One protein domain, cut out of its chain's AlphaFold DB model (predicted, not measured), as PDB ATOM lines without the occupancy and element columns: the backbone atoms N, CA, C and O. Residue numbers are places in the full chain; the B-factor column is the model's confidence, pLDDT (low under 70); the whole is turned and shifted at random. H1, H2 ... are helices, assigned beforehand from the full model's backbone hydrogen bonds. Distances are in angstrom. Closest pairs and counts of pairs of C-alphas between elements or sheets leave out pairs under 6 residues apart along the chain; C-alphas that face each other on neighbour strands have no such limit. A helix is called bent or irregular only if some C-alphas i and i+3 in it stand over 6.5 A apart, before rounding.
ATOM      1  N   ARG A 159     193.300 159.152 188.873       42.34
ATOM      2  CA  ARG A 159     193.839 160.002 187.808       42.34
ATOM      3  C   ARG A 159     194.420 159.109 186.717       42.34
ATOM      4  O   ARG A 159     195.532 158.657 186.901       42.34
ATOM      5  N   PHE A 160     193.682 158.844 185.630       39.97
ATOM      6  CA  PHE A 160     194.151 158.832 184.225       39.97
ATOM      7  C   PHE A 160     193.013 158.406 183.254       39.97
ATOM      8  O   PHE A 160     192.371 157.380 183.443       39.97
ATOM      9  N   GLU A 161     192.819 159.201 182.188       42.16
ATOM     10  CA  GLU A 161     192.163 158.859 180.898       42.16
ATOM     11  C   GLU A 161     190.651 159.008 180.618       42.16
ATOM     12  O   GLU A 161     190.254 158.788 179.479       42.16
ATOM     13  N   VAL A 162     189.802 159.569 181.485       44.41
ATOM     14  CA  VAL A 162     188.509 160.124 180.991       44.41
ATOM     15  C   VAL A 162     188.677 161.612 180.781       44.41
ATOM     16  O   VAL A 162     188.327 162.429 181.636       44.41
ATOM     17  N   GLN A 163     189.357 161.970 179.689       39.88
ATOM     18  CA  GLN A 163     189.607 163.370 179.337       39.88
ATOM     19  C   GLN A 163     188.873 163.896 178.107       39.88
ATOM     20  O   GLN A 163     188.886 165.106 177.932       39.88
ATOM     21  N   HIS A 164     188.161 163.084 177.318       43.72
ATOM     22  CA  HIS A 164     187.564 163.604 176.074       43.72
ATOM     23  C   HIS A 164     186.136 163.144 175.757       43.72
ATOM     24  O   HIS A 164     185.632 163.422 174.673       43.72
ATOM     25  N   THR A 165     185.427 162.520 176.698       44.78
ATOM     26  CA  THR A 165     183.997 162.227 176.537       44.78
ATOM     27  C   THR A 165     183.197 162.934 177.621       44.78
ATOM     28  O   THR A 165     183.375 162.695 178.815       44.78
ATOM     29  N   ARG A 166     182.299 163.842 177.211       49.94
ATOM     30  CA  ARG A 166     181.253 164.369 178.097       49.94
ATOM     31  C   ARG A 166     180.316 163.213 178.428       49.94
ATOM     32  O   ARG A 166     179.417 162.889 177.657       49.94
ATOM     33  N   ILE A 167     180.547 162.572 179.564       55.81
ATOM     34  CA  ILE A 167     179.617 161.604 180.127       55.81
ATOM     35  C   ILE A 167     178.757 162.375 181.124       55.81
ATOM     36  O   ILE A 167     179.242 162.811 182.161       55.81
ATOM     37  N   ASN A 168     177.482 162.579 180.783       62.12
ATOM     38  CA  ASN A 168     176.536 163.352 181.602       62.12
ATOM     39  C   ASN A 168     176.321 162.745 182.999       62.12
ATOM     40  O   ASN A 168     175.901 163.443 183.914       62.12
ATOM     41  N   ASN A 169     176.585 161.443 183.152       70.31
ATOM     42  CA  ASN A 169     176.490 160.748 184.426       70.31
ATOM     43  C   ASN A 169     177.877 160.672 185.101       70.31
ATOM     44  O   ASN A 169     178.738 159.927 184.617       70.31
ATOM     45  N   PRO A 170     178.094 161.376 186.228       61.66
ATOM     46  CA  PRO A 170     179.379 161.371 186.923       61.66
ATOM     47  C   PRO A 170     179.774 159.984 187.456       61.66
ATOM     48  O   PRO A 170     180.955 159.650 187.449       61.66
ATOM     49  N   ALA A 171     178.811 159.133 187.833       65.00
ATOM     50  CA  ALA A 171     179.098 157.775 188.308       65.00
ATOM     51  C   ALA A 171     179.655 156.880 187.188       65.00
ATOM     52  O   ALA A 171     180.573 156.092 187.404       65.00
ATOM     53  N   LEU A 172     179.142 157.037 185.963       69.94
ATOM     54  CA  LEU A 172     179.649 156.310 184.799       69.94
ATOM     55  C   LEU A 172     181.030 156.822 184.374       69.94
ATOM     56  O   LEU A 172     181.884 156.032 183.979       69.94
ATOM     57  N   ALA A 173     181.259 158.134 184.478       65.00
ATOM     58  CA  ALA A 173     182.560 158.726 184.194       65.00
ATOM     59  C   ALA A 173     183.641 158.174 185.132       65.00
ATOM     60  O   ALA A 173     184.734 157.853 184.673       65.00
ATOM     61  N   GLN A 174     183.312 158.009 186.415       63.47
ATOM     62  CA  GLN A 174     184.216 157.437 187.406       63.47
ATOM     63  C   GLN A 174     184.552 155.972 187.093       63.47
ATOM     64  O   GLN A 174     185.721 155.643 186.940       63.47
ATOM     65  N   ILE A 175     183.546 155.114 186.879       72.19
ATOM     66  CA  ILE A 175     183.763 153.692 186.543       72.19
ATOM     67  C   ILE A 175     184.636 153.537 185.291       72.19
ATOM     68  O   ILE A 175     185.491 152.653 185.225       72.19
ATOM     69  N   LEU A 176     184.441 154.408 184.299       72.94
ATOM     70  CA  LEU A 176     185.243 154.396 183.084       72.94
ATOM     71  C   LEU A 176     186.705 154.794 183.354       72.94
ATOM     72  O   LEU A 176     187.591 154.159 182.795       72.94
ATOM     73  N   GLN A 177     186.958 155.779 184.228       68.12
ATOM     74  CA  GLN A 177     188.316 156.150 184.670       68.12
ATOM     75  C   GLN A 177     189.012 155.007 185.404       68.12
ATOM     76  O   GLN A 177     190.195 154.743 185.197       68.12
ATOM     77  N   ASP A 178     188.264 154.320 186.257       69.12
ATOM     78  CA  ASP A 178     188.788 153.206 187.034       69.12
ATOM     79  C   ASP A 178     189.210 152.059 186.107       69.12
ATOM     80  O   ASP A 178     190.316 151.533 186.215       69.12
ATOM     81  N   PHE A 179     188.371 151.729 185.120       77.81
ATOM     82  CA  PHE A 179     188.687 150.710 184.121       77.81
ATOM     83  C   PHE A 179     189.881 151.098 183.234       77.81
ATOM     84  O   PHE A 179     190.729 150.246 182.941       77.81
ATOM     85  N   THR A 180     189.983 152.367 182.816       71.38
ATOM     86  CA  THR A 180     191.120 152.823 182.001       71.38
ATOM     87  C   THR A 180     192.435 152.682 182.750       71.38
ATOM     88  O   THR A 180     193.414 152.181 182.195       71.38
ATOM     89  N   HIS A 181     192.448 153.084 184.019       61.88
ATOM     90  CA  HIS A 181     193.655 153.087 184.831       61.88
ATOM     91  C   HIS A 181     194.077 151.680 185.278       61.88
ATOM     92  O   HIS A 181     195.263 151.340 185.226       61.88
ATOM     93  N   ASP A 182     193.121 150.858 185.712       68.25
ATOM     94  CA  ASP A 182     193.424 149.563 186.324       68.25
ATOM     95  C   ASP A 182     193.581 148.431 185.307       68.25
ATOM     96  O   ASP A 182     194.372 147.518 185.541       68.25
ATOM     97  N   CYS A 183     192.902 148.498 184.158       76.25
ATOM     98  CA  CYS A 183     192.912 147.415 183.172       76.25
ATOM     99  C   CYS A 183     193.535 147.836 181.834       76.25
ATOM    100  O   CYS A 183     194.505 147.222 181.387       76.25
ATOM    101  N   TYR A 184     193.024 148.884 181.185       74.62
ATOM    102  CA  TYR A 184     193.440 149.254 179.819       74.62
ATOM    103  C   TYR A 184     194.897 149.721 179.724       74.62
ATOM    104  O   TYR A 184     195.668 149.181 178.929       74.62
ATOM    105  N   ALA A 185     195.311 150.671 180.567       69.06
ATOM    106  CA  ALA A 185     196.664 151.226 180.524       69.06
ATOM    107  C   ALA A 185     197.740 150.148 180.761       69.06
ATOM    108  O   ALA A 185     198.777 150.122 180.088       69.06
ATOM    109  N   LEU A 186     197.475 149.218 181.687       68.75
ATOM    110  CA  LEU A 186     198.363 148.089 181.967       68.75
ATOM    111  C   LEU A 186     198.398 147.089 180.809       68.75
ATOM    112  O   LEU A 186     199.489 146.658 180.427       68.75
ATOM    113  N   ALA A 187     197.245 146.757 180.222       75.25
ATOM    114  CA  ALA A 187     197.175 145.871 179.063       75.25
ATOM    115  C   ALA A 187     197.963 146.435 177.873       75.25
ATOM    116  O   ALA A 187     198.789 145.738 177.279       75.25
ATOM    117  N   LEU A 188     197.795 147.729 177.589       68.50
ATOM    118  CA  LEU A 188     198.498 148.420 176.514       68.50
ATOM    119  C   LEU A 188     200.015 148.449 176.739       68.50
ATOM    120  O   LEU A 188     200.786 148.196 175.811       68.50
ATOM    121  N   TYR A 189     200.463 148.715 177.969       62.72
ATOM    122  CA  TYR A 189     201.882 148.657 178.320       62.72
ATOM    123  C   TYR A 189     202.462 147.246 178.132       62.72
ATOM    124  O   TYR A 189     203.526 147.084 177.529       62.72
ATOM    125  N   GLN A 190     201.760 146.217 178.613       73.56
ATOM    126  CA  GLN A 190     202.186 144.824 178.477       73.56
ATOM    127  C   GLN A 190     202.258 144.387 177.011       73.56
ATOM    128  O   GLN A 190     203.216 143.711 176.630       73.56
ATOM    129  N   TRP A 191     201.294 144.810 176.191       73.94
ATOM    130  CA  TRP A 191     201.268 144.531 174.760       73.94
ATOM    131  C   TRP A 191     202.447 145.189 174.050       73.94
ATOM    132  O   TRP A 191     203.221 144.493 173.399       73.94
ATOM    133  N   LYS A 192     202.679 146.493 174.273       66.94
ATOM    134  CA  LYS A 192     203.826 147.222 173.695       66.94
ATOM    135  C   LYS A 192     205.160 146.579 174.073       66.94
ATOM    136  O   LYS A 192     206.065 146.495 173.246       66.94
ATOM    137  N   ARG A 193     205.274 146.091 175.312       71.19
ATOM    138  CA  ARG A 193     206.473 145.401 175.800       71.19
ATOM    139  C   ARG A 193     206.667 144.020 175.168       71.19
ATOM    140  O   ARG A 193     207.803 143.626 174.958       71.19
ATOM    141  N   ARG A 194     205.589 143.273 174.908       75.56
ATOM    142  CA  ARG A 194     205.645 141.931 174.299       75.56
ATOM    143  C   ARG A 194     205.860 141.994 172.787       75.56
ATOM    144  O   ARG A 194     206.536 141.134 172.233       75.56
ATOM    145  N   ASP A 195     205.275 142.997 172.142       74.88
ATOM    146  CA  ASP A 195     205.335 143.185 170.698       74.88
ATOM    147  C   ASP A 195     206.665 143.791 170.232       74.88
ATOM    148  O   ASP A 195     207.138 143.475 169.144       74.88
ATOM    149  N   GLU A 196     207.293 144.645 171.053       69.38
ATOM    150  CA  GLU A 196     208.554 145.340 170.737       69.38
ATOM    151  C   GLU A 196     208.526 146.089 169.382       69.38
ATOM    152  O   GLU A 196     209.569 146.335 168.776       69.38
ATOM    153  N   GLY A 197     207.335 146.454 168.887       68.44
ATOM    154  CA  GLY A 197     207.144 147.124 167.598       68.44
ATOM    155  C   GLY A 197     207.275 146.207 166.377       68.44
ATOM    156  O   GLY A 197     207.595 146.683 165.284       68.44
ATOM    157  N   LYS A 198     207.074 144.894 166.547       71.44
ATOM    158  CA  LYS A 198     207.145 143.899 165.466       71.44
ATOM    159  C   LYS A 198     205.857 143.844 164.648       71.44
ATOM    160  O   LYS A 198     205.940 143.637 163.436       71.44
ATOM    161  N   ASN A 199     204.692 144.056 165.261       70.75
ATOM    162  CA  ASN A 199     203.430 144.067 164.532       70.75
ATOM    163  C   ASN A 199     203.216 145.414 163.829       70.75
ATOM    164  O   ASN A 199     203.148 146.469 164.454       70.75
ATOM    165  N   ARG A 200     203.093 145.360 162.497       73.50
ATOM    166  CA  ARG A 200     202.825 146.519 161.622       73.50
ATOM    167  C   ARG A 200     201.411 146.521 161.044       73.50
ATOM    168  O   ARG A 200     201.127 147.301 160.143       73.50
ATOM    169  N   ASP A 201     200.558 145.622 161.526       80.88
ATOM    170  CA  ASP A 201     199.182 145.525 161.063       80.88
ATOM    171  C   ASP A 201     198.365 146.703 161.604       80.88
ATOM    172  O   ASP A 201     198.118 146.823 162.807       80.88
ATOM    173  N   GLU A 202     197.962 147.591 160.701       76.62
ATOM    174  CA  GLU A 202     197.216 148.807 161.014       76.62
ATOM    175  C   GLU A 202     195.866 148.491 161.673       76.62
ATOM    176  O   GLU A 202     195.407 149.240 162.535       76.62
ATOM    177  N   ALA A 203     195.254 147.348 161.343       79.19
ATOM    178  CA  ALA A 203     193.999 146.924 161.956       79.19
ATOM    179  C   ALA A 203     194.165 146.608 163.451       79.19
ATOM    180  O   ALA A 203     193.323 146.995 164.262       79.19
ATOM    181  N   VAL A 204     195.268 145.952 163.822       79.69
ATOM    182  CA  VAL A 204     195.591 145.639 165.222       79.69
ATOM    183  C   VAL A 204     195.987 146.910 165.969       79.69
ATOM    184  O   VAL A 204     195.525 147.129 167.085       79.69
ATOM    185  N   LEU A 205     196.785 147.779 165.341       73.69
ATOM    186  CA  LEU A 205     197.222 149.046 165.934       73.69
ATOM    187  C   LEU A 205     196.050 149.996 166.222       73.69
ATOM    188  O   LEU A 205     196.038 150.633 167.269       73.69
ATOM    189  N   ARG A 206     195.034 150.047 165.353       71.94
ATOM    190  CA  ARG A 206     193.812 150.829 165.612       71.94
ATOM    191  C   ARG A 206     192.880 150.172 166.629       71.94
ATOM    192  O   ARG A 206     192.157 150.878 167.326       71.94
ATOM    193  N   ASP A 207     192.867 148.841 166.726       79.56
ATOM    194  CA  ASP A 207     192.044 148.125 167.710       79.56
ATOM    195  C   ASP A 207     192.546 148.345 169.145       79.56
ATOM    196  O   ASP A 207     191.732 148.562 170.040       79.56
ATOM    197  N   ILE A 208     193.865 148.343 169.370       74.94
ATOM    198  CA  ILE A 208     194.457 148.528 170.709       74.94
ATOM    199  C   ILE A 208     194.338 149.956 171.257       74.94
ATOM    200  O   ILE A 208     194.529 150.148 172.453       74.94
ATOM    201  N   GLU A 209     194.045 150.951 170.413       69.88
ATOM    202  CA  GLU A 209     193.804 152.347 170.826       69.88
ATOM    203  C   GLU A 209     192.437 152.534 171.506       69.88
ATOM    204  O   GLU A 209     192.180 153.559 172.141       69.88
ATOM    205  N   TRP A 210     191.542 151.553 171.370       76.81
ATOM    206  CA  TRP A 210     190.203 151.587 171.937       76.81
ATOM    207  C   TRP A 210     190.120 150.796 173.247       76.81
ATOM    208  O   TRP A 210     190.605 149.669 173.347       76.81
ATOM    209  N   LEU A 211     189.400 151.336 174.240       76.44
ATOM    210  CA  LEU A 211     189.216 150.686 175.547       76.44
ATOM    211  C   LEU A 211     188.589 149.287 175.428       76.44
ATOM    212  O   LEU A 211     188.906 148.390 176.205       76.44
ATOM    213  N   GLY A 212     187.695 149.099 174.456       82.31
ATOM    214  CA  GLY A 212     187.048 147.821 174.155       82.31
ATOM    215  C   GLY A 212     187.789 146.986 173.110       82.31
ATOM    216  O   GLY A 212     187.127 146.276 172.357       82.31
ATOM    217  N   SER A 213     189.116 147.125 173.003       86.31
ATOM    218  CA  SER A 213     189.960 146.374 172.066       86.31
ATOM    219  C   SER A 213     189.620 144.881 172.070       86.31
ATOM    220  O   SER A 213     189.637 144.217 173.113       86.31
ATOM    221  N   LYS A 214     189.362 144.323 170.882       89.44
ATOM    222  CA  LYS A 214     189.127 142.880 170.720       89.44
ATOM    223  C   LYS A 214     190.391 142.080 170.993       89.44
ATOM    224  O   LYS A 214     190.301 140.945 171.459       89.44
ATOM    225  N   THR A 215     191.551 142.670 170.730       86.69
ATOM    226  CA  THR A 215     192.852 142.099 171.070       86.69
ATOM    227  C   THR A 215     192.976 141.883 172.577       86.69
ATOM    228  O   THR A 215     193.309 140.772 172.986       86.69
ATOM    229  N   PHE A 216     192.653 142.883 173.407       87.56
ATOM    230  CA  PHE A 216     192.738 142.752 174.871       87.56
ATOM    231  C   PHE A 216     191.631 141.887 175.482       87.56
ATOM    232  O   PHE A 216     191.865 141.259 176.511       87.56
ATOM    233  N   LEU A 217     190.456 141.813 174.846       89.12
ATOM    234  CA  LEU A 217     189.345 140.966 175.296       89.12
ATOM    235  C   LEU A 217     189.552 139.472 175.002       89.12
ATOM    236  O   LEU A 217     189.157 138.639 175.810       89.12
ATOM    237  N   ASN A 218     190.138 139.127 173.850       89.38
ATOM    238  CA  ASN A 218     190.233 137.732 173.396       89.38
ATOM    239  C   ASN A 218     191.608 137.091 173.629       89.38
ATOM    240  O   ASN A 218     191.740 135.872 173.518       89.38
ATOM    241  N   SER A 219     192.641 137.886 173.914       86.31
ATOM    242  CA  SER A 219     193.992 137.368 174.141       86.31
ATOM    243  C   SER A 219     194.231 137.111 175.623       86.31
ATOM    244  O   SER A 219     194.011 137.993 176.448       86.31
ATOM    245  N   ALA A 220     194.757 135.930 175.947       85.56
ATOM    246  CA  ALA A 220     195.085 135.570 177.320       85.56
ATOM    247  C   ALA A 220     196.232 136.430 177.890       85.56
ATOM    248  O   ALA A 220     197.261 136.654 177.234       85.56
ATOM    249  N   GLY A 221     196.077 136.858 179.141       81.56
ATOM    250  CA  GLY A 221     197.048 137.659 179.880       81.56
ATOM    251  C   GLY A 221     196.841 139.178 179.823       81.56
ATOM    252  O   GLY A 221     197.778 139.892 180.167       81.56
ATOM    253  N   TYR A 222     195.663 139.660 179.414       85.25
ATOM    254  CA  TYR A 222     195.258 141.071 179.476       85.25
ATOM    255  C   TYR A 222     193.997 141.236 180.342       85.25
ATOM    256  O   TYR A 222     194.084 141.137 181.563       85.25
ATOM    257  N   TYR A 223     192.817 141.491 179.763       87.06
ATOM    258  CA  TYR A 223     191.592 141.754 180.538       87.06
ATOM    259  C   TYR A 223     191.052 140.545 181.303       87.06
ATOM    260  O   TYR A 223     190.284 140.707 182.246       87.06
ATOM    261  N   ASP A 224     191.469 139.341 180.931       83.19
ATOM    262  CA  ASP A 224     191.174 138.103 181.648       83.19
ATOM    263  C   ASP A 224     191.902 138.007 183.001       83.19
ATOM    264  O   ASP A 224     191.389 137.385 183.933       83.19
ATOM    265  N   VAL A 225     193.077 138.635 183.133       78.00
ATOM    266  CA  VAL A 225     193.913 138.571 184.348       78.00
ATOM    267  C   VAL A 225     193.992 139.889 185.119       78.00
ATOM    268  O   VAL A 225     194.244 139.866 186.325       78.00
ATOM    269  N   LEU A 226     193.785 141.030 184.456       76.81
ATOM    270  CA  LEU A 226     193.813 142.365 185.065       76.81
ATOM    271  C   LEU A 226     192.502 142.669 185.800       76.81
ATOM    272  O   LEU A 226     191.434 142.183 185.428       76.81
ATOM    273  N   GLN A 227     192.591 143.407 186.909       72.19
ATOM    274  CA  GLN A 227     191.515 143.564 187.897       72.19
ATOM    275  C   GLN A 227     191.593 144.943 188.563       72.19
ATOM    276  O   GLN A 227     192.658 145.563 188.563       72.19
ATOM    277  N   SER A 228     190.488 145.414 189.151       68.75
ATOM    278  CA  SER A 228     190.454 146.719 189.822       68.75
ATOM    279  C   SER A 228     191.291 146.729 191.104       68.75
ATOM    280  O   SER A 228     191.266 145.783 191.890       68.75
ATOM    281  N   LYS A 229     191.996 147.836 191.352       60.19
ATOM    282  CA  LYS A 229     192.776 148.058 192.585       60.19
ATOM    283  C   LYS A 229     191.906 148.474 193.767       60.19
ATOM    284  O   LYS A 229     192.364 148.469 194.906       60.19
TER     285      LYS A 229
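What this domain is: This is residues 159 to 229 of the 387 residues of the protein "Membrane protein" of Photorhabdus luminescens (UniProt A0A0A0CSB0). One long, bent helix, H1, makes the long axis, and two short helices with their loops, H2 and H3, fold back along one side of its second arm. The stretch before H1, residues 159 to 169, folds back beside its first arm, and the tail after H3 returns along H1; residues 193 to 203, of which 193 to 195 belong to H1, stick out at one end. The printed part has 71 residues with three named helices, in the order H1, H2, H3, and no named strand; the class is all helix. It is only just compact, close to loose, with a radius of gyration of the C-alphas of 13.0 A, and elongated, spanning 39 by 24 by 20 A.

Where its parts are: H1, residues 170 to 195, was assigned as one helix by its hydrogen bonds but is bent: C-alphas 182 and 185 are 6.8 A apart. Arm H1a, residues 170 to 182, begins at C-alpha 170 (179.379, 161.371, 186.923) and is 18.4 A long from first to last C-alpha. Arm H1b, residues 185 to 195, is 15.4 A long and ends at C-alpha 195 (205.335, 143.185, 170.698). H2 is residues 202 to 207, 8.5 A; H3 is residues 214 to 218, 5.9 A, ending at C-alpha 218 (190.233, 137.732, 173.396).

How they stand to each other: H1a and H1b stand at a shallow tilt of 30 degrees. H1b and H3 are close but not clearly touching; their closest C-alphas, of Ala 187 and Phe 216, are 6.9 A apart. H2 and H3 only just touch, with 3 pairs of C-alphas within 8 A, the closest being Asp 207 and Lys 214 at 6.7 A. H2 is apart from H1a and H1b, and H3 from H1a. In H1a, H1b, H2 and H3 every O i to N i+4 pair is within hydrogen-bond range.

The domain as a whole: The C-alphas farthest apart, of Asn 169 and Lys 198, are 39.8 A apart. The printed part has no cut, and both links are short. Mean pLDDT of the printed part is 70.7; 29 residues are under 70, among them 159 to 168.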